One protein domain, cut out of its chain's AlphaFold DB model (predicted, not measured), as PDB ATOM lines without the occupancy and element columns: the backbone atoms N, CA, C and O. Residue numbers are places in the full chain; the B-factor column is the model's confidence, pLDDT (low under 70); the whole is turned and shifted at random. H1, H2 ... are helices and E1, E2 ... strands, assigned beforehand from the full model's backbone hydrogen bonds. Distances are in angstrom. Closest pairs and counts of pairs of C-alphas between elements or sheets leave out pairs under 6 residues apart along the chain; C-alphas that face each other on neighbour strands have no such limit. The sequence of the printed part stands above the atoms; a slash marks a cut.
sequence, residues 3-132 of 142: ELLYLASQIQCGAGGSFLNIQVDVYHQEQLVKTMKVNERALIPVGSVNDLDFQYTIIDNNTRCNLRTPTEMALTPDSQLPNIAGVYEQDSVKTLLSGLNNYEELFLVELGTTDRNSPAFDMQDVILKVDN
ATOM      1  N   GLU A   3     114.567 246.540 301.095       95.38
ATOM      2  CA  GLU A   3     113.425 246.661 300.182       95.38
ATOM      3  C   GLU A   3     113.043 245.274 299.664       95.38
ATOM      4  O   GLU A   3     113.890 244.526 299.185       95.38
ATOM      5  N   LEU A   4     111.754 244.948 299.730       95.94
ATOM      6  CA  LEU A   4     111.168 243.818 299.020       95.94
ATOM      7  C   LEU A   4     110.420 244.332 297.792       95.94
ATOM      8  O   LEU A   4     109.592 245.237 297.906       95.94
ATOM      9  N   LEU A   5     110.653 243.714 296.638       95.44
ATOM     10  CA  LEU A   5     109.865 243.891 295.421       95.44
ATOM     11  C   LEU A   5     109.284 242.539 295.009       95.44
ATOM     12  O   LEU A   5     110.025 241.625 294.651       95.44
ATOM     13  N   TYR A   6     107.958 242.421 295.016       94.38
ATOM     14  CA  TYR A   6     107.279 241.207 294.576       94.38
ATOM     15  C   TYR A   6     107.119 241.226 293.055       94.38
ATOM     16  O   TYR A   6     106.352 242.017 292.520       94.38
ATOM     17  N   LEU A   7     107.867 240.382 292.343       89.56
ATOM     18  CA  LEU A   7     107.970 240.436 290.884       89.56
ATOM     19  C   LEU A   7     106.877 239.644 290.163       89.56
ATOM     20  O   LEU A   7     106.307 240.143 289.196       89.56
ATOM     21  N   ALA A   8     106.598 238.412 290.592       83.50
ATOM     22  CA  ALA A   8     105.683 237.528 289.871       83.50
ATOM     23  C   ALA A   8     105.166 236.372 290.732       83.50
ATOM     24  O   ALA A   8     105.858 235.930 291.647       83.50
ATOM     25  N   SER A   9     103.991 235.857 290.354       81.94
ATOM     26  CA  SER A   9     103.434 234.579 290.805       81.94
ATOM     27  C   SER A   9     103.075 233.726 289.594       81.94
ATOM     28  O   SER A   9     102.246 234.157 288.788       81.94
ATOM     29  N   GLN A  10     103.700 232.557 289.441       80.38
ATOM     30  CA  GLN A  10     103.520 231.687 288.267       80.38
ATOM     31  C   GLN A  10     102.870 230.332 288.581       80.38
ATOM     32  O   GLN A  10     102.801 229.459 287.717       80.38
ATOM     33  N   ILE A  11     102.282 230.181 289.767       84.88
ATOM     34  CA  ILE A  11     101.589 228.949 290.144       84.88
ATOM     35  C   ILE A  11     100.298 228.731 289.339       84.88
ATOM     36  O   ILE A  11      99.476 229.636 289.179       84.88
ATOM     37  N   GLN A  12     100.072 227.497 288.883       81.19
ATOM     38  CA  GLN A  12      98.829 227.052 288.242       81.19
ATOM     39  C   GLN A  12      98.241 225.832 288.949       81.19
ATOM     40  O   GLN A  12      98.950 225.001 289.517       81.19
ATOM     41  N   CYS A  13      96.923 225.668 288.855       78.00
ATOM     42  CA  CYS A  13      96.256 224.472 289.361       78.00
ATOM     43  C   CYS A  13      96.053 223.427 288.280       78.00
ATOM     44  O   CYS A  13      95.064 223.464 287.545       78.00
ATOM     45  N   GLY A  14      96.959 222.455 288.244       69.94
ATOM     46  CA  GLY A  14      96.941 221.414 287.228       69.94
ATOM     47  C   GLY A  14      97.339 221.938 285.848       69.94
ATOM     48  O   GLY A  14      97.507 223.135 285.622       69.94
ATOM     49  N   ALA A  15      97.518 221.009 284.912       69.00
ATOM     50  CA  ALA A  15      97.990 221.333 283.574       69.00
ATOM     51  C   ALA A  15      96.987 222.231 282.827       69.00
ATOM     52  O   ALA A  15      95.839 221.838 282.614       69.00
ATOM     53  N   GLY A  16      97.434 223.419 282.409       66.94
ATOM     54  CA  GLY A  16      96.630 224.367 281.631       66.94
ATOM     55  C   GLY A  16      95.598 225.155 282.444       66.94
ATOM     56  O   GLY A  16      94.708 225.767 281.853       66.94
ATOM     57  N   GLY A  17      95.688 225.129 283.777       73.56
ATOM     58  CA  GLY A  17      94.892 225.997 284.640       73.56
ATOM     59  C   GLY A  17      95.304 227.467 284.520       73.56
ATOM     60  O   GLY A  17      96.414 227.789 284.100       73.56
ATOM     61  N   SER A  18      94.414 228.378 284.913       80.56
ATOM     62  CA  SER A  18      94.788 229.788 285.062       80.56
ATOM     63  C   SER A  18      95.848 229.947 286.152       80.56
ATOM     64  O   SER A  18      95.810 229.238 287.163       80.56
ATOM     65  N   PHE A  19      96.746 230.916 285.969       82.00
ATOM     66  CA  PHE A  19      97.653 231.338 287.030       82.00
ATOM     67  C   PHE A  19      96.864 231.828 288.246       82.00
ATOM     68  O   PHE A  19      95.861 232.536 288.105       82.00
ATOM     69  N   LEU A  20      97.314 231.437 289.433       86.38
ATOM     70  CA  LEU A  20      96.758 231.923 290.684       86.38
ATOM     71  C   LEU A  20      97.391 233.255 291.065       86.38
ATOM     72  O   LEU A  20      98.589 233.482 290.894       86.38
ATOM     73  N   ASN A  21      96.573 234.107 291.670       88.25
ATOM     74  CA  ASN A  21      97.052 235.302 292.337       88.25
ATOM     75  C   ASN A  21      97.459 234.928 293.761       88.25
ATOM     76  O   ASN A  21      96.609 234.525 294.556       88.25
ATOM     77  N   ILE A  22      98.740 235.070 294.091       92.50
ATOM     78  CA  ILE A  22      99.251 234.815 295.437       92.50
ATOM     79  C   ILE A  22      99.477 236.136 296.167       92.50
ATOM     80  O   ILE A  22     100.183 237.022 295.681       92.50
ATOM     81  N   GLN A  23      98.872 236.251 297.344       94.94
ATOM     82  CA  GLN A  23      99.184 237.254 298.351       94.94
ATOM     83  C   GLN A  23     100.343 236.753 299.214       94.94
ATOM     84  O   GLN A  23     100.333 235.592 299.629       94.94
ATOM     85  N   VAL A  24     101.297 237.638 299.510       96.94
ATOM     86  CA  VAL A  24     102.406 237.362 300.428       96.94
ATOM     87  C   VAL A  24     102.233 238.223 301.672       96.94
ATOM     88  O   VAL A  24     102.348 239.445 301.607       96.94
ATOM     89  N   ASP A  25     101.951 237.592 302.801       97.50
ATOM     90  CA  ASP A  25     101.930 238.243 304.105       97.50
ATOM     91  C   ASP A  25     103.322 238.123 304.734       97.50
ATOM     92  O   ASP A  25     103.843 237.026 304.930       97.50
ATOM     93  N   VAL A  26     103.943 239.270 305.000       97.19
ATOM     94  CA  VAL A  26     105.303 239.403 305.526       97.19
ATOM     95  C   VAL A  26     105.227 239.722 307.011       97.19
ATOM     96  O   VAL A  26     104.609 240.717 307.411       97.19
ATOM     97  N   TYR A  27     105.889 238.906 307.820       97.56
ATOM     98  CA  TYR A  27     105.920 239.020 309.270       97.56
ATOM     99  C   TYR A  27     107.336 239.309 309.767       97.56
ATOM    100  O   TYR A  27     108.313 238.872 309.172       97.56
ATOM    101  N   HIS A  28     107.439 240.027 310.881       95.56
ATOM    102  CA  HIS A  28     108.668 240.185 311.658       95.56
ATOM    103  C   HIS A  28     108.318 239.936 313.125       95.56
ATOM    104  O   HIS A  28     107.473 240.643 313.678       95.56
ATOM    105  N   GLN A  29     108.934 238.927 313.749       93.69
ATOM    106  CA  GLN A  29     108.639 238.533 315.137       93.69
ATOM    107  C   GLN A  29     107.130 238.324 315.379       93.69
ATOM    108  O   GLN A  29     106.547 238.923 316.281       93.69
ATOM    109  N   GLU A  30     106.484 237.518 314.526       93.69
ATOM    110  CA  GLU A  30     105.038 237.209 314.556       93.69
ATOM    111  C   GLU A  30     104.092 238.392 314.259       93.69
ATOM    112  O   GLU A  30     102.876 238.209 314.162       93.69
ATOM    113  N   GLN A  31     104.608 239.608 314.060       96.38
ATOM    114  CA  GLN A  31     103.799 240.768 313.692       96.38
ATOM    115  C   GLN A  31     103.723 240.912 312.177       96.38
ATOM    116  O   GLN A  31     104.753 241.006 311.512       96.38
ATOM    117  N   LEU A  32     102.504 240.980 311.633       96.56
ATOM    118  CA  LEU A  32     102.288 241.301 310.223       96.56
ATOM    119  C   LEU A  32     102.789 242.725 309.956       96.56
ATOM    120  O   LEU A  32     102.217 243.689 310.466       96.56
ATOM    121  N   VAL A  33     103.839 242.857 309.147       96.56
ATOM    122  CA  VAL A  33     104.412 244.159 308.775       96.56
ATOM    123  C   VAL A  33     103.899 244.649 307.428       96.56
ATOM    124  O   VAL A  33     103.756 245.856 307.222       96.56
ATOM    125  N   LYS A  34     103.602 243.733 306.501       96.94
ATOM    126  CA  LYS A  34     103.112 244.075 305.167       96.94
ATOM    127  C   LYS A  34     102.371 242.899 304.547       96.94
ATOM    128  O   LYS A  34     102.856 241.781 304.572       96.94
ATOM    129  N   THR A  35     101.258 243.189 303.894       97.00
ATOM    130  CA  THR A  35     100.665 242.305 302.888       97.00
ATOM    131  C   THR A  35     101.073 242.819 301.513       97.00
ATOM    132  O   THR A  35     100.880 244.004 301.235       97.00
ATOM    133  N   MET A  36     101.664 241.960 300.682       96.31
ATOM    134  CA  MET A  36     102.176 242.291 299.352       96.31
ATOM    135  C   MET A  36     101.392 241.579 298.249       96.31
ATOM    136  O   MET A  36     101.090 240.383 298.333       96.31
ATOM    137  N   LYS A  37     101.127 242.319 297.171       94.31
ATOM    138  CA  LYS A  37     100.654 241.799 295.880       94.31
ATOM    139  C   LYS A  37     101.747 241.914 294.820       94.31
ATOM    140  O   LYS A  37     102.711 242.657 294.994       94.31
ATOM    141  N   VAL A  38     101.598 241.182 293.719       90.75
ATOM    142  CA  VAL A  38     102.540 241.245 292.591       90.75
ATOM    143  C   VAL A  38     102.709 242.701 292.126       90.75
ATOM    144  O   VAL A  38     101.734 243.442 292.008       90.75
ATOM    145  N   ASN A  39     103.952 243.084 291.841       91.75
ATOM    146  CA  ASN A  39     104.459 244.425 291.532       91.75
ATOM    147  C   ASN A  39     104.490 245.429 292.695       91.75
ATOM    148  O   ASN A  39     104.875 246.582 292.486       91.75
ATOM    149  N   GLU A  40     104.130 245.032 293.917       94.62
ATOM    150  CA  GLU A  40     104.280 245.909 295.077       94.62
ATOM    151  C   GLU A  40     105.716 245.940 295.602       94.62
ATOM    152  O   GLU A  40     106.464 244.959 295.538       94.62
ATOM    153  N   ARG A  41     106.070 247.094 296.177       94.81
ATOM    154  CA  ARG A  41     107.315 247.313 296.915       94.81
ATOM    155  C   ARG A  41     107.035 247.597 298.381       94.81
ATOM    156  O   ARG A  41     106.018 248.209 298.719       94.81
ATOM    157  N   ALA A  42     107.955 247.189 299.242       94.44
ATOM    158  CA  ALA A  42     107.889 247.456 300.669       94.44
ATOM    159  C   ALA A  42     109.285 247.700 301.246       94.44
ATOM    160  O   ALA A  42     110.168 246.860 301.110       94.44
ATOM    161  N   LEU A  43     109.458 248.830 301.934       94.62
ATOM    162  CA  LEU A  43     110.633 249.088 302.763       94.62
ATOM    163  C   LEU A  43     110.360 248.584 304.177       94.62
ATOM    164  O   LEU A  43     109.434 249.057 304.838       94.62
ATOM    165  N   ILE A  44     111.169 247.632 304.638       93.94
ATOM    166  CA  ILE A  44     110.972 246.959 305.922       93.94
ATOM    167  C   ILE A  44     112.173 247.248 306.835       93.94
ATOM    168  O   ILE A  44     113.326 247.051 306.430       93.94
ATOM    169  N   PRO A  45     111.952 247.731 308.074       91.38
ATOM    170  CA  PRO A  45     113.019 248.161 308.976       91.38
ATOM    171  C   PRO A  45     113.723 246.985 309.686       91.38
ATOM    172  O   PRO A  45     113.906 247.019 310.898       91.38
ATOM    173  N   VAL A  46     114.145 245.964 308.934       91.50
ATOM    174  CA  VAL A  46     114.938 244.817 309.422       91.50
ATOM    175  C   VAL A  46     116.370 244.836 308.879       91.50
ATOM    176  O   VAL A  46     116.708 245.670 308.025       91.50
ATOM    177  N   GLY A  47     117.235 243.981 309.433       86.62
ATOM    178  CA  GLY A  47     118.642 243.868 309.046       86.62
ATOM    179  C   GLY A  47     118.877 242.876 307.909       86.62
ATOM    180  O   GLY A  47     119.793 243.079 307.118       86.62
ATOM    181  N   SER A  48     118.043 241.840 307.817       86.38
ATOM    182  CA  SER A  48     118.120 240.795 306.798       86.38
ATOM    183  C   SER A  48     116.727 240.273 306.450       86.38
ATOM    184  O   SER A  48     115.817 240.322 307.275       86.38
ATOM    185  N   VAL A  49     116.563 239.712 305.249       88.69
ATOM    186  CA  VAL A  49     115.351 238.957 304.889       88.69
ATOM    187  C   VAL A  49     115.145 237.733 305.786       88.69
ATOM    188  O   VAL A  49     114.009 237.346 306.022       88.69
ATOM    189  N   ASN A  50     116.220 237.182 306.365       89.25
ATOM    190  CA  ASN A  50     116.151 236.068 307.315       89.25
ATOM    191  C   ASN A  50     115.484 236.442 308.650       89.25
ATOM    192  O   ASN A  50     115.178 235.556 309.442       89.25
ATOM    193  N   ASP A  51     115.289 237.738 308.917       92.31
ATOM    194  CA  ASP A  51     114.526 238.211 310.075       92.31
ATOM    195  C   ASP A  51     113.006 238.173 309.809       92.31
ATOM    196  O   ASP A  51     112.217 238.494 310.699       92.31
ATOM    197  N   LEU A  52     112.584 237.843 308.584       94.50
ATOM    198  CA  LEU A  52     111.190 237.840 308.159       94.50
ATOM    199  C   LEU A  52     110.653 236.422 307.986       94.50
ATOM    200  O   LEU A  52     111.355 235.534 307.513       94.50
ATOM    201  N   ASP A  53     109.364 236.263 308.277       95.38
ATOM    202  CA  ASP A  53     108.595 235.077 307.915       95.38
ATOM    203  C   ASP A  53     107.595 235.430 306.810       95.38
ATOM    204  O   ASP A  53     106.985 236.506 306.818       95.38
ATOM    205  N   PHE A  54     107.381 234.504 305.878       96.00
ATOM    206  CA  PHE A  54     106.459 234.681 304.760       96.00
ATOM    207  C   PHE A  54     105.303 233.686 304.847       96.00
ATOM    208  O   PHE A  54     105.497 232.486 305.038       96.00
ATOM    209  N   GLN A  55     104.081 234.184 304.678       96.06
ATOM    210  CA  GLN A  55     102.891 233.355 304.507       96.06
ATOM    211  C   GLN A  55     102.245 233.635 303.156       96.06
ATOM    212  O   GLN A  55     102.173 234.777 302.704       96.06
ATOM    213  N   TYR A  56     101.758 232.578 302.512       94.81
ATOM    214  CA  TYR A  56     101.255 232.626 301.144       94.81
ATOM    215  C   TYR A  56      99.777 232.262 301.119       94.81
ATOM    216  O   TYR A  56      99.383 231.205 301.616       94.81
ATOM    217  N   THR A  57      98.960 233.117 300.507       92.69
ATOM    218  CA  THR A  57      97.511 232.907 300.406       92.69
ATOM    219  C   THR A  57      97.042 233.080 298.968       92.69
ATOM    220  O   THR A  57      97.413 234.035 298.292       92.69
ATOM    221  N   ILE A  58      96.182 232.174 298.496       90.88
ATOM    222  CA  ILE A  58      95.536 232.302 297.184       90.88
ATOM    223  C   ILE A  58      94.434 233.361 297.273       90.88
ATOM    224  O   ILE A  58      93.472 233.198 298.028       90.88
ATOM    225  N   ILE A  59      94.545 234.412 296.466       86.75
ATOM    226  CA  ILE A  59      93.484 235.395 296.253       86.75
ATOM    227  C   ILE A  59      92.480 234.797 295.259       86.75
ATOM    228  O   ILE A  59      92.868 234.295 294.206       86.75
ATOM    229  N   ASP A  60      91.191 234.853 295.599       76.38
ATOM    230  CA  ASP A  60      90.084 234.376 294.757       76.38
ATOM    231  C   ASP A  60      90.190 232.887 294.362       76.38
ATOM    232  O   ASP A  60      90.130 232.522 293.186       76.38
ATOM    233  N   ASN A  61      90.319 231.998 295.361       70.12
ATOM    234  CA  ASN A  61      90.451 230.539 295.187       70.12
ATOM    235  C   ASN A  61      89.154 229.837 294.722       70.12
ATOM    236  O   ASN A  61      88.630 228.923 295.367       70.12
ATOM    237  N   ASN A  62      88.631 230.243 293.569       68.25
ATOM    238  CA  ASN A  62      87.445 229.649 292.954       68.25
ATOM    239  C   ASN A  62      87.712 228.218 292.445       68.25
ATOM    240  O   ASN A  62      86.781 227.431 292.269       68.25
ATOM    241  N   THR A  63      88.981 227.866 292.242       65.81
ATOM    242  CA  THR A  63      89.470 226.589 291.700       65.81
ATOM    243  C   THR A  63      89.754 225.513 292.758       65.81
ATOM    244  O   THR A  63      90.043 224.379 292.383       65.81
ATOM    245  N   ARG A  64      89.604 225.809 294.063       73.38
ATOM    246  CA  ARG A  64      89.853 224.880 295.194       73.38
ATOM    247  C   ARG A  64      91.257 224.273 295.202       73.38
ATOM    248  O   ARG A  64      91.436 223.075 295.431       73.38
ATOM    249  N   CYS A  65      92.255 225.104 294.965       79.50
ATOM    250  CA  CYS A  65      93.643 224.681 295.013       79.50
ATOM    251  C   CYS A  65      94.185 224.773 296.429       79.50
ATOM    252  O   CYS A  65      93.799 225.662 297.188       79.50
ATOM    253  N   ASN A  66      95.090 223.860 296.762       83.81
ATOM    254  CA  ASN A  66      95.793 223.875 298.032       83.81
ATOM    255  C   ASN A  66      97.269 224.109 297.756       83.81
ATOM    256  O   ASN A  66      97.874 223.343 297.005       83.81
ATOM    257  N   LEU A  67      97.822 225.139 298.389       88.69
ATOM    258  CA  LEU A  67      99.260 225.345 298.421       88.69
ATOM    259  C   LEU A  67      99.905 224.232 299.248       88.69
ATOM    260  O   LEU A  67      99.326 223.726 300.219       88.69
ATOM    261  N   ARG A  68     101.096 223.821 298.839       89.31
ATOM    262  CA  ARG A  68     101.960 222.945 299.621       89.31
ATOM    263  C   ARG A  68     102.779 223.766 300.603       89.31
ATOM    264  O   ARG A  68     102.779 224.993 300.571       89.31
ATOM    265  N   THR A  69     103.454 223.060 301.504       89.56
ATOM    266  CA  THR A  69     104.484 223.675 302.337       89.56
ATOM    267  C   THR A  69     105.521 224.327 301.420       89.56
ATOM    268  O   THR A  69     106.016 223.627 300.530       89.56
ATOM    269  N   PRO A  70     105.836 225.619 301.619       91.81
ATOM    270  CA  PRO A  70     106.779 226.328 300.771       91.81
ATOM    271  C   PRO A  70     108.140 225.639 300.735       91.81
ATOM    272  O   PRO A  70     108.658 225.200 301.764       91.81
ATOM    273  N   THR A  71     108.721 225.546 299.541       91.69
ATOM    274  CA  THR A  71     110.158 225.312 299.378       91.69
ATOM    275  C   THR A  71     110.791 226.605 298.897       91.69
ATOM    276  O   THR A  71     110.372 227.155 297.885       91.69
ATOM    277  N   GLU A  72     111.790 227.091 299.625       91.44
ATOM    278  CA  GLU A  72     112.359 228.427 299.436       91.44
ATOM    279  C   GLU A  72     113.829 228.348 299.020       91.44
ATOM    280  O   GLU A  72     114.555 227.411 299.377       91.44
ATOM    281  N   MET A  73     114.276 229.336 298.249       90.19
ATOM    282  CA  MET A  73     115.662 229.464 297.812       90.19
ATOM    283  C   MET A  73     116.040 230.929 297.640       90.19
ATOM    284  O   MET A  73     115.369 231.664 296.923       90.19
ATOM    285  N   ALA A  74     117.164 231.323 298.229       91.38
ATOM    286  CA  ALA A  74     117.786 232.615 297.978       91.38
ATOM    287  C   ALA A  74     118.944 232.466 296.977       91.38
ATOM    288  O   ALA A  74     119.756 231.544 297.093       91.38
ATOM    289  N   LEU A  75     119.017 233.372 296.005       91.25
ATOM    290  CA  LEU A  75     120.067 233.449 294.993       91.25
ATOM    291  C   LEU A  75     120.705 234.837 295.021       91.25
ATOM    292  O   LEU A  75     120.072 235.836 294.680       91.25
ATOM    293  N   THR A  76     121.979 234.885 295.387       92.56
ATOM    294  CA  THR A  76     122.828 236.077 295.258       92.56
ATOM    295  C   THR A  76     123.299 236.251 293.806       92.56
ATOM    296  O   THR A  76     123.234 235.288 293.041       92.56
ATOM    297  N   PRO A  77     123.843 237.413 293.401       90.44
ATOM    298  CA  PRO A  77     124.215 237.671 292.004       90.44
ATOM    299  C   PRO A  77     125.239 236.674 291.433       90.44
ATOM    300  O   PRO A  77     125.204 236.357 290.248       90.44
ATOM    301  N   ASP A  78     126.116 236.137 292.288       89.50
ATOM    302  CA  ASP A  78     127.135 235.145 291.918       89.50
ATOM    303  C   ASP A  78     126.634 233.689 292.002       89.50
ATOM    304  O   ASP A  78     127.386 232.743 291.740       89.50
ATOM    305  N   SER A  79     125.377 233.477 292.401       89.25
ATOM    306  CA  SER A  79     124.802 232.139 292.531       89.25
ATOM    307  C   SER A  79     124.666 231.463 291.169       89.25
ATOM    308  O   SER A  79     124.257 232.063 290.176       89.25
ATOM    309  N   GLN A  80     124.965 230.166 291.118       84.19
ATOM    310  CA  GLN A  80     124.627 229.350 289.957       84.19
ATOM    311  C   GLN A  80     123.181 228.879 290.082       84.19
ATOM    312  O   GLN A  80     122.782 228.387 291.137       84.19
ATOM    313  N   LEU A  81     122.406 228.996 288.998       81.38
ATOM    314  CA  LEU A  81     121.070 228.409 288.968       81.38
ATOM    315  C   LEU A  81     121.176 226.897 289.199       81.38
ATOM    316  O   LEU A  81     121.991 226.235 288.543       81.38
ATOM    317  N   PRO A  82     120.380 226.336 290.119       74.69
ATOM    318  CA  PRO A  82     120.414 224.913 290.389       74.69
ATOM    319  C   PRO A  82     119.956 224.160 289.139       74.69
ATOM    320  O   PRO A  82     119.006 224.568 288.474       74.69
ATOM    321  N   ASN A  83     120.615 223.043 288.828       75.88
ATOM    322  CA  ASN A  83     120.244 222.181 287.706       75.88
ATOM    323  C   ASN A  83     118.987 221.358 288.044       75.88
ATOM    324  O   ASN A  83     119.049 220.143 288.234       75.88
ATOM    325  N   ILE A  84     117.865 222.055 288.207       71.50
ATOM    326  CA  ILE A  84     116.535 221.512 288.461       71.50
ATOM    327  C   ILE A  84     115.724 221.757 287.188       71.50
ATOM    328  O   ILE A  84     115.688 222.883 286.680       71.50
ATOM    329  N   ALA A  85     115.115 220.694 286.659       64.06
ATOM    330  CA  ALA A  85     114.226 220.789 285.505       64.06
ATOM    331  C   ALA A  85     113.099 221.785 285.824       64.06
ATOM    332  O   ALA A  85     112.534 221.725 286.907       64.06
ATOM    333  N   GLY A  86     112.825 222.733 284.925       63.78
ATOM    334  CA  GLY A  86     111.885 223.835 285.177       63.78
ATOM    335  C   GLY A  86     112.504 225.107 285.778       63.78
ATOM    336  O   GLY A  86     112.056 226.191 285.420       63.78
ATOM    337  N   VAL A  87     113.572 225.024 286.585       66.56
ATOM    338  CA  VAL A  87     114.276 226.209 287.135       66.56
ATOM    339  C   VAL A  87     115.383 226.688 286.187       66.56
ATOM    340  O   VAL A  87     115.450 227.859 285.825       66.56
ATOM    341  N   TYR A  88     116.275 225.779 285.775       54.22
ATOM    342  CA  TYR A  88     117.454 226.113 284.959       54.22
ATOM    343  C   TYR A  88     117.106 226.421 283.494       54.22
ATOM    344  O   TYR A  88     117.824 227.154 282.816       54.22
ATOM    345  N   GLU A  89     116.008 225.850 283.001       57.12
ATOM    346  CA  GLU A  89     115.573 225.959 281.604       57.12
ATOM    347  C   GLU A  89     114.837 227.273 281.304       57.12
ATOM    348  O   GLU A  89     114.502 227.539 280.152       57.12
ATOM    349  N   GLN A  90     114.586 228.102 282.322       63.00
ATOM    350  CA  GLN A  90     113.795 229.315 282.177       63.00
ATOM    351  C   GLN A  90     114.665 230.576 282.145       63.00
ATOM    352  O   GLN A  90     115.296 230.978 283.125       63.00
ATOM    353  N   ASP A  91     114.652 231.240 280.986       70.38
ATOM    354  CA  ASP A  91     115.382 232.488 280.735       70.38
ATOM    355  C   ASP A  91     114.950 233.635 281.669       70.38
ATOM    356  O   ASP A  91     115.721 234.571 281.888       70.38
ATOM    357  N   SER A  92     113.745 233.568 282.247       78.31
ATOM    358  CA  SER A  92     113.183 234.574 283.158       78.31
ATOM    359  C   SER A  92     114.024 234.742 284.427       78.31
ATOM    360  O   SER A  92     114.534 235.835 284.679       78.31
ATOM    361  N   VAL A  93     114.226 233.670 285.202       83.06
ATOM    362  CA  VAL A  93     114.994 233.708 286.461       83.06
ATOM    363  C   VAL A  93     116.446 234.060 286.182       83.06
ATOM    364  O   VAL A  93     117.030 234.871 286.895       83.06
ATOM    365  N   LYS A  94     117.021 233.525 285.101       84.31
ATOM    366  CA  LYS A  94     118.386 233.860 284.680       84.31
ATOM    367  C   LYS A  94     118.545 235.344 284.355       84.31
ATOM    368  O   LYS A  94     119.528 235.954 284.770       84.31
ATOM    369  N   THR A  95     117.582 235.924 283.641       86.62
ATOM    370  CA  THR A  95     117.578 237.355 283.315       86.62
ATOM    371  C   THR A  95     117.467 238.194 284.583       86.62
ATOM    372  O   THR A  95     118.266 239.111 284.767       86.62
ATOM    373  N   LEU A  96     116.544 237.846 285.488       89.00
ATOM    374  CA  LEU A  96     116.392 238.527 286.775       89.00
ATOM    375  C   LEU A  96     117.675 238.451 287.612       89.00
ATOM    376  O   LEU A  96     118.127 239.475 288.112       89.00
ATOM    377  N   LEU A  97     118.287 237.267 287.703       90.31
ATOM    378  CA  LEU A  97     119.513 237.031 288.464       90.31
ATOM    379  C   LEU A  97     120.687 237.840 287.903       90.31
ATOM    380  O   LEU A  97     121.420 238.478 288.652       90.31
ATOM    381  N   SER A  98     120.831 237.877 286.575       89.50
ATOM    382  CA  SER A  98     121.876 238.662 285.903       89.50
ATOM    383  C   SER A  98     121.710 240.178 286.049       89.50
ATOM    384  O   SER A  98     122.662 240.923 285.830       89.50
ATOM    385  N   GLY A  99     120.500 240.635 286.384       90.56
ATOM    386  CA  GLY A  99     120.186 242.043 286.600       90.56
ATOM    387  C   GLY A  99     120.414 242.522 288.033       90.56
ATOM    388  O   GLY A  99     120.253 243.717 288.278       90.56
ATOM    389  N   LEU A 100     120.757 241.626 288.964       93.12
ATOM    390  CA  LEU A 100     121.000 241.983 290.358       93.12
ATOM    391  C   LEU A 100     122.332 242.715 290.537       93.12
ATOM    392  O   LEU A 100     123.331 242.409 289.882       93.12
ATOM    393  N   ASN A 101     122.365 243.644 291.487       92.69
ATOM    394  CA  ASN A 101     123.601 244.214 292.012       92.69
ATOM    395  C   ASN A 101     124.081 243.475 293.279       92.69
ATOM    396  O   ASN A 101     123.366 242.652 293.836       92.69
ATOM    397  N   ASN A 102     125.282 243.800 293.771       92.75
ATOM    398  CA  ASN A 102     125.935 243.105 294.896       92.75
ATOM    399  C   ASN A 102     125.186 243.149 296.244       92.75
ATOM    400  O   ASN A 102     125.584 242.447 297.171       92.75
ATOM    401  N   TYR A 103     124.164 243.991 296.381       92.69
ATOM    402  CA  TYR A 103     123.320 244.078 297.576       92.69
ATOM    403  C   TYR A 103     121.961 243.405 297.387       92.69
ATOM    404  O   TYR A 103     121.189 243.307 298.341       92.69
ATOM    405  N   GLU A 104     121.661 242.943 296.176       94.25
ATOM    406  CA  GLU A 104     120.389 242.329 295.845       94.25
ATOM    407  C   GLU A 104     120.490 240.805 295.805       94.25
ATOM    408  O   GLU A 104     121.508 240.228 295.430       94.25
ATOM    409  N   GLU A 105     119.391 240.150 296.146       94.06
ATOM    410  CA  GLU A 105     119.202 238.710 296.000       94.06
ATOM    411  C   GLU A 105     117.785 238.423 295.485       94.06
ATOM    412  O   GLU A 105     116.853 239.215 295.669       94.06
ATOM    413  N   LEU A 106     117.617 237.290 294.808       93.19
ATOM    414  CA  LEU A 106     116.304 236.755 294.467       93.19
ATOM    415  C   LEU A 106     115.897 235.724 295.504       93.19
ATOM    416  O   LEU A 106     116.632 234.778 295.762       93.19
ATOM    417  N   PHE A 107     114.696 235.880 296.035       93.12
ATOM    418  CA  PHE A 107     114.049 234.912 296.894       93.12
ATOM    419  C   PHE A 107     112.932 234.226 296.107       93.12
ATOM    420  O   PHE A 107     111.944 234.848 295.710       93.12
ATOM    421  N   LEU A 108     113.152 232.950 295.826       92.31
ATOM    422  CA  LEU A 108     112.323 232.084 295.006       92.31
ATOM    423  C   LEU A 108     111.540 231.122 295.892       92.31
ATOM    424  O   LEU A 108     112.091 230.574 296.849       92.31
ATOM    425  N   VAL A 109     110.284 230.876 295.540       92.50
ATOM    426  CA  VAL A 109     109.390 230.011 296.308       92.50
ATOM    427  C   VAL A 109     108.651 229.072 295.370       92.50
ATOM    428  O   VAL A 109     108.150 229.489 294.328       92.50
ATOM    429  N   GLU A 110     108.550 227.818 295.790       91.44
ATOM    430  CA  GLU A 110     107.704 226.775 295.222       91.44
ATOM    431  C   GLU A 110     106.584 226.429 296.216       91.44
ATOM    432  O   GLU A 110     106.830 226.173 297.398       91.44
ATOM    433  N   LEU A 111     105.349 226.407 295.724       92.44
ATOM    434  CA  LEU A 111     104.096 226.212 296.453       92.44
ATOM    435  C   LEU A 111     103.202 225.133 295.809       92.44
ATOM    436  O   LEU A 111     102.240 224.687 296.443       92.44
ATOM    437  N   GLY A 112     103.473 224.702 294.576       87.44
ATOM    438  CA  GLY A 112     102.703 223.703 293.839       87.44
ATOM    439  C   GLY A 112     103.036 222.265 294.240       87.44
ATOM    440  O   GLY A 112     102.140 221.416 294.362       87.44
ATOM    441  N   THR A 113     104.311 221.971 294.497       86.81
ATOM    442  CA  THR A 113     104.792 220.627 294.851       86.81
ATOM    443  C   THR A 113     106.053 220.648 295.718       86.81
ATOM    444  O   THR A 113     106.831 221.588 295.709       86.81
ATOM    445  N   THR A 114     106.294 219.573 296.469       88.44
ATOM    446  CA  THR A 114     107.561 219.359 297.195       88.44
ATOM    447  C   THR A 114     108.459 218.309 296.529       88.44
ATOM    448  O   THR A 114     109.583 218.077 296.975       88.44
ATOM    449  N   ASP A 115     107.982 217.661 295.458       87.12
ATOM    450  CA  ASP A 115     108.765 216.704 294.673       87.12
ATOM    451  C   ASP A 115     109.643 217.435 293.653       87.12
ATOM    452  O   ASP A 115     109.156 217.884 292.618       87.12
ATOM    453  N   ARG A 116     110.948 217.487 293.926       85.25
ATOM    454  CA  ARG A 116     111.964 218.147 293.087       85.25
ATOM    455  C   ARG A 116     112.145 217.534 291.695       85.25
ATOM    456  O   ARG A 116     112.852 218.113 290.879       85.25
ATOM    457  N   ASN A 117     111.573 216.357 291.437       84.12
ATOM    458  CA  ASN A 117     111.599 215.723 290.115       84.12
ATOM    459  C   ASN A 117     110.327 216.006 289.303       84.12
ATOM    460  O   ASN A 117     110.226 215.577 288.153       84.12
ATOM    461  N   SER A 118     109.339 216.678 289.900       82.94
ATOM    462  CA  SER A 118     108.111 217.061 289.215       82.94
ATOM    463  C   SER A 118     108.402 218.166 288.197       82.94
ATOM    464  O   SER A 118     109.085 219.126 288.540       82.94
ATOM    465  N   PRO A 119     107.818 218.122 286.987       78.50
ATOM    466  CA  PRO A 119     107.904 219.237 286.041       78.50
ATOM    467  C   PRO A 119     107.192 220.503 286.541       78.50
ATOM    468  O   PRO A 119     107.366 221.562 285.955       78.50
ATOM    469  N   ALA A 120     106.369 220.384 287.588       80.88
ATOM    470  CA  ALA A 120     105.748 221.514 288.268       80.88
ATOM    471  C   ALA A 120     106.613 222.090 289.402       80.88
ATOM    472  O   ALA A 120     106.145 222.993 290.068       80.88
ATOM    473  N   PHE A 121     107.803 221.532 289.671       85.69
ATOM    474  CA  PHE A 121     108.753 222.092 290.633       85.69
ATOM    475  C   PHE A 121     109.710 223.017 289.878       85.69
ATOM    476  O   PHE A 121     110.683 222.551 289.286       85.69
ATOM    477  N   ASP A 122     109.433 224.317 289.871       83.25
ATOM    478  CA  ASP A 122     110.197 225.288 289.076       83.25
ATOM    479  C   ASP A 122     110.646 226.529 289.856       83.25
ATOM    480  O   ASP A 122     111.376 227.360 289.306       83.25
ATOM    481  N   MET A 123     110.291 226.614 291.148       87.62
ATOM    482  CA  MET A 123     110.694 227.691 292.060       87.62
ATOM    483  C   MET A 123     110.274 229.091 291.578       87.62
ATOM    484  O   MET A 123     110.937 230.080 291.895       87.62
ATOM    485  N   GLN A 124     109.198 229.206 290.797       85.69
ATOM    486  CA  GLN A 124     108.701 230.490 290.286       85.69
ATOM    487  C   GLN A 124     107.271 230.812 290.729       85.69
ATOM    488  O   GLN A 124     106.683 231.802 290.276       85.69
ATOM    489  N   ASP A 125     106.724 230.041 291.667       89.44
ATOM    490  CA  ASP A 125     105.392 230.283 292.211       89.44
ATOM    491  C   ASP A 125     105.299 231.632 292.923       89.44
ATOM    492  O   ASP A 125     104.276 232.301 292.801       89.44
ATOM    493  N   VAL A 126     106.367 232.060 293.606       92.12
ATOM    494  CA  VAL A 126     106.566 233.443 294.063       92.12
ATOM    495  C   VAL A 126     108.025 233.843 293.854       92.12
ATOM    496  O   VAL A 126     108.941 233.116 294.235       92.12
ATOM    497  N   ILE A 127     108.238 235.031 293.285       93.06
ATOM    498  CA  ILE A 127     109.565 235.635 293.120       93.06
ATOM    499  C   ILE A 127     109.589 236.994 293.822       93.06
ATOM    500  O   ILE A 127     108.898 237.928 293.403       93.06
ATOM    501  N   LEU A 128     110.420 237.125 294.855       94.62
ATOM    502  CA  LEU A 128     110.741 238.401 295.488       94.62
ATOM    503  C   LEU A 128     112.171 238.802 295.119       94.62
ATOM    504  O   LEU A 128     113.086 237.984 295.163       94.62
ATOM    505  N   LYS A 129     112.383 240.074 294.792       94.88
ATOM    506  CA  LYS A 129     113.715 240.679 294.831       94.88
ATOM    507  C   LYS A 129     113.892 241.345 296.187       94.88
ATOM    508  O   LYS A 129     113.034 242.128 296.597       94.88
ATOM    509  N   VAL A 130     115.000 241.049 296.847       95.50
ATOM    510  CA  VAL A 130     115.397 241.647 298.118       95.50
ATOM    511  C   VAL A 130     116.581 242.563 297.844       95.50
ATOM    512  O   VAL A 130     117.584 242.107 297.308       95.50
ATOM    513  N   ASP A 131     116.478 243.839 298.198       95.06
ATOM    514  CA  ASP A 131     117.606 244.774 298.221       95.06
ATOM    515  C   ASP A 131     118.019 245.007 299.677       95.06
ATOM    516  O   ASP A 131     117.261 245.570 300.475       95.06
ATOM    517  N   ASN A 132     119.220 244.545 300.030       92.62
ATOM    518  CA  ASN A 132     119.783 244.655 301.374       92.62
ATOM    519  C   ASN A 132     120.448 246.018 301.643       92.62
ATOM    520  O   ASN A 132     120.857 246.293 302.773       92.62
TER     521      ASN A 132
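What this domain is: This is residues 3 to 132 of the 142 residues of an uncharacterized protein of Pleurocapsa sp. CCALA 161 (UniProt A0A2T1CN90). This is a sandwich of two strongly twisted sheets, a larger one of five strands and a smaller one of three, only partly face to face and with their strands crossed at 45 degrees. One short helix, H1, only grazes the larger sheet, and long loops make up much of the rest. The printed part has 130 residues, with the named elements in the order E1, E2, E3, E4, E5, E6, H1, E7, E8; the sheets run E4, E1, E8, E7, E6 and E3, E2, E5, both antiparallel throughout. The class is mostly strand, though under half of the residues are in named elements. The whole is compact, with a radius of gyration of the C-alphas of 14.3 A and spans of 39 by 32 by 22 A.

How they stand to each other: Begin at E1, residues 3 to 8, an inner strand of the larger sheet. Its antiparallel neighbours are E4, residues 41 to 44, an edge strand, and E8, residues 126 to 131. Look for N 4 and O 42, 2.8 A apart and within hydrogen-bond range, and on the E8 side for N 5 and O 129 at 2.9 A. Next to E8 is its hairpin partner E7, residues 104 to 110, antiparallel at 162 degrees between directions, with N 107 and O 128 at 2.8 A. The other edge strand is E6, residues 71 to 75, antiparallel to E7, where N 73 and O 108 are 2.9 A apart. From edge to edge the strands' lines turn by 87 degrees. In the smaller sheet find E2, residues 21 to 28, between the edge strands E3, residues 31 to 36, and E5, residues 52 to 59. E2 and E3 are an antiparallel hairpin, with N 26 and O 34 at 2.8 A; E2 and E5 are antiparallel at 155 degrees, with N 25 and O 55 at 2.8 A. The two sheets make a sandwich, two sheets face to face: the parts that face each other are 9.7 A centre to centre, and their best planes are 12 degrees apart. E1 and E2 are near each other, with 5 pairs of C-alphas within 10 A, while E5 and E8 are apart. H1, residues 91 to 98, is on the larger sheet but only grazes it, with its residues 93 to 97; its closest C-alphas to E7 are those of Leu 97 and Leu 106, 6.8 A apart. In H1 every O i to N i+4 pair is within hydrogen-bond range.

Where its parts are: Find C-alpha 3 at (113.425, 246.661, 300.182), where E1 begins; it runs 15.8 A to C-alpha 8. E2 starts from C-alpha 21 at (97.052, 235.302, 292.337) and is 23.1 A long, and E3 is 14.5 A. E4 is a short strand of four residues, then E5 runs 21.5 A and E6 13.6 A. H1 is 10.3 A long. E7 covers 20.1 A, and E8 covers 16.4 A, ending at C-alpha 131 at (117.606, 244.774, 298.221).

The domain as a whole: The C-alphas farthest apart are those of Asn 62 and Asn 102, at 40.8 A, while the first and last printed C-alphas are 6.8 A apart. The printed part has no cut. Its long links are E1 to E2, E5 to E6, E6 to H1 and E7 to E8; look at residues 76 to 90 and 111 to 125 for the longest stretches, 15 residues each. The mean pLDDT of the printed part is 87.1, and this predicted model falls under 70 at residues 14 to 16, 62 to 63 and 85 to 90.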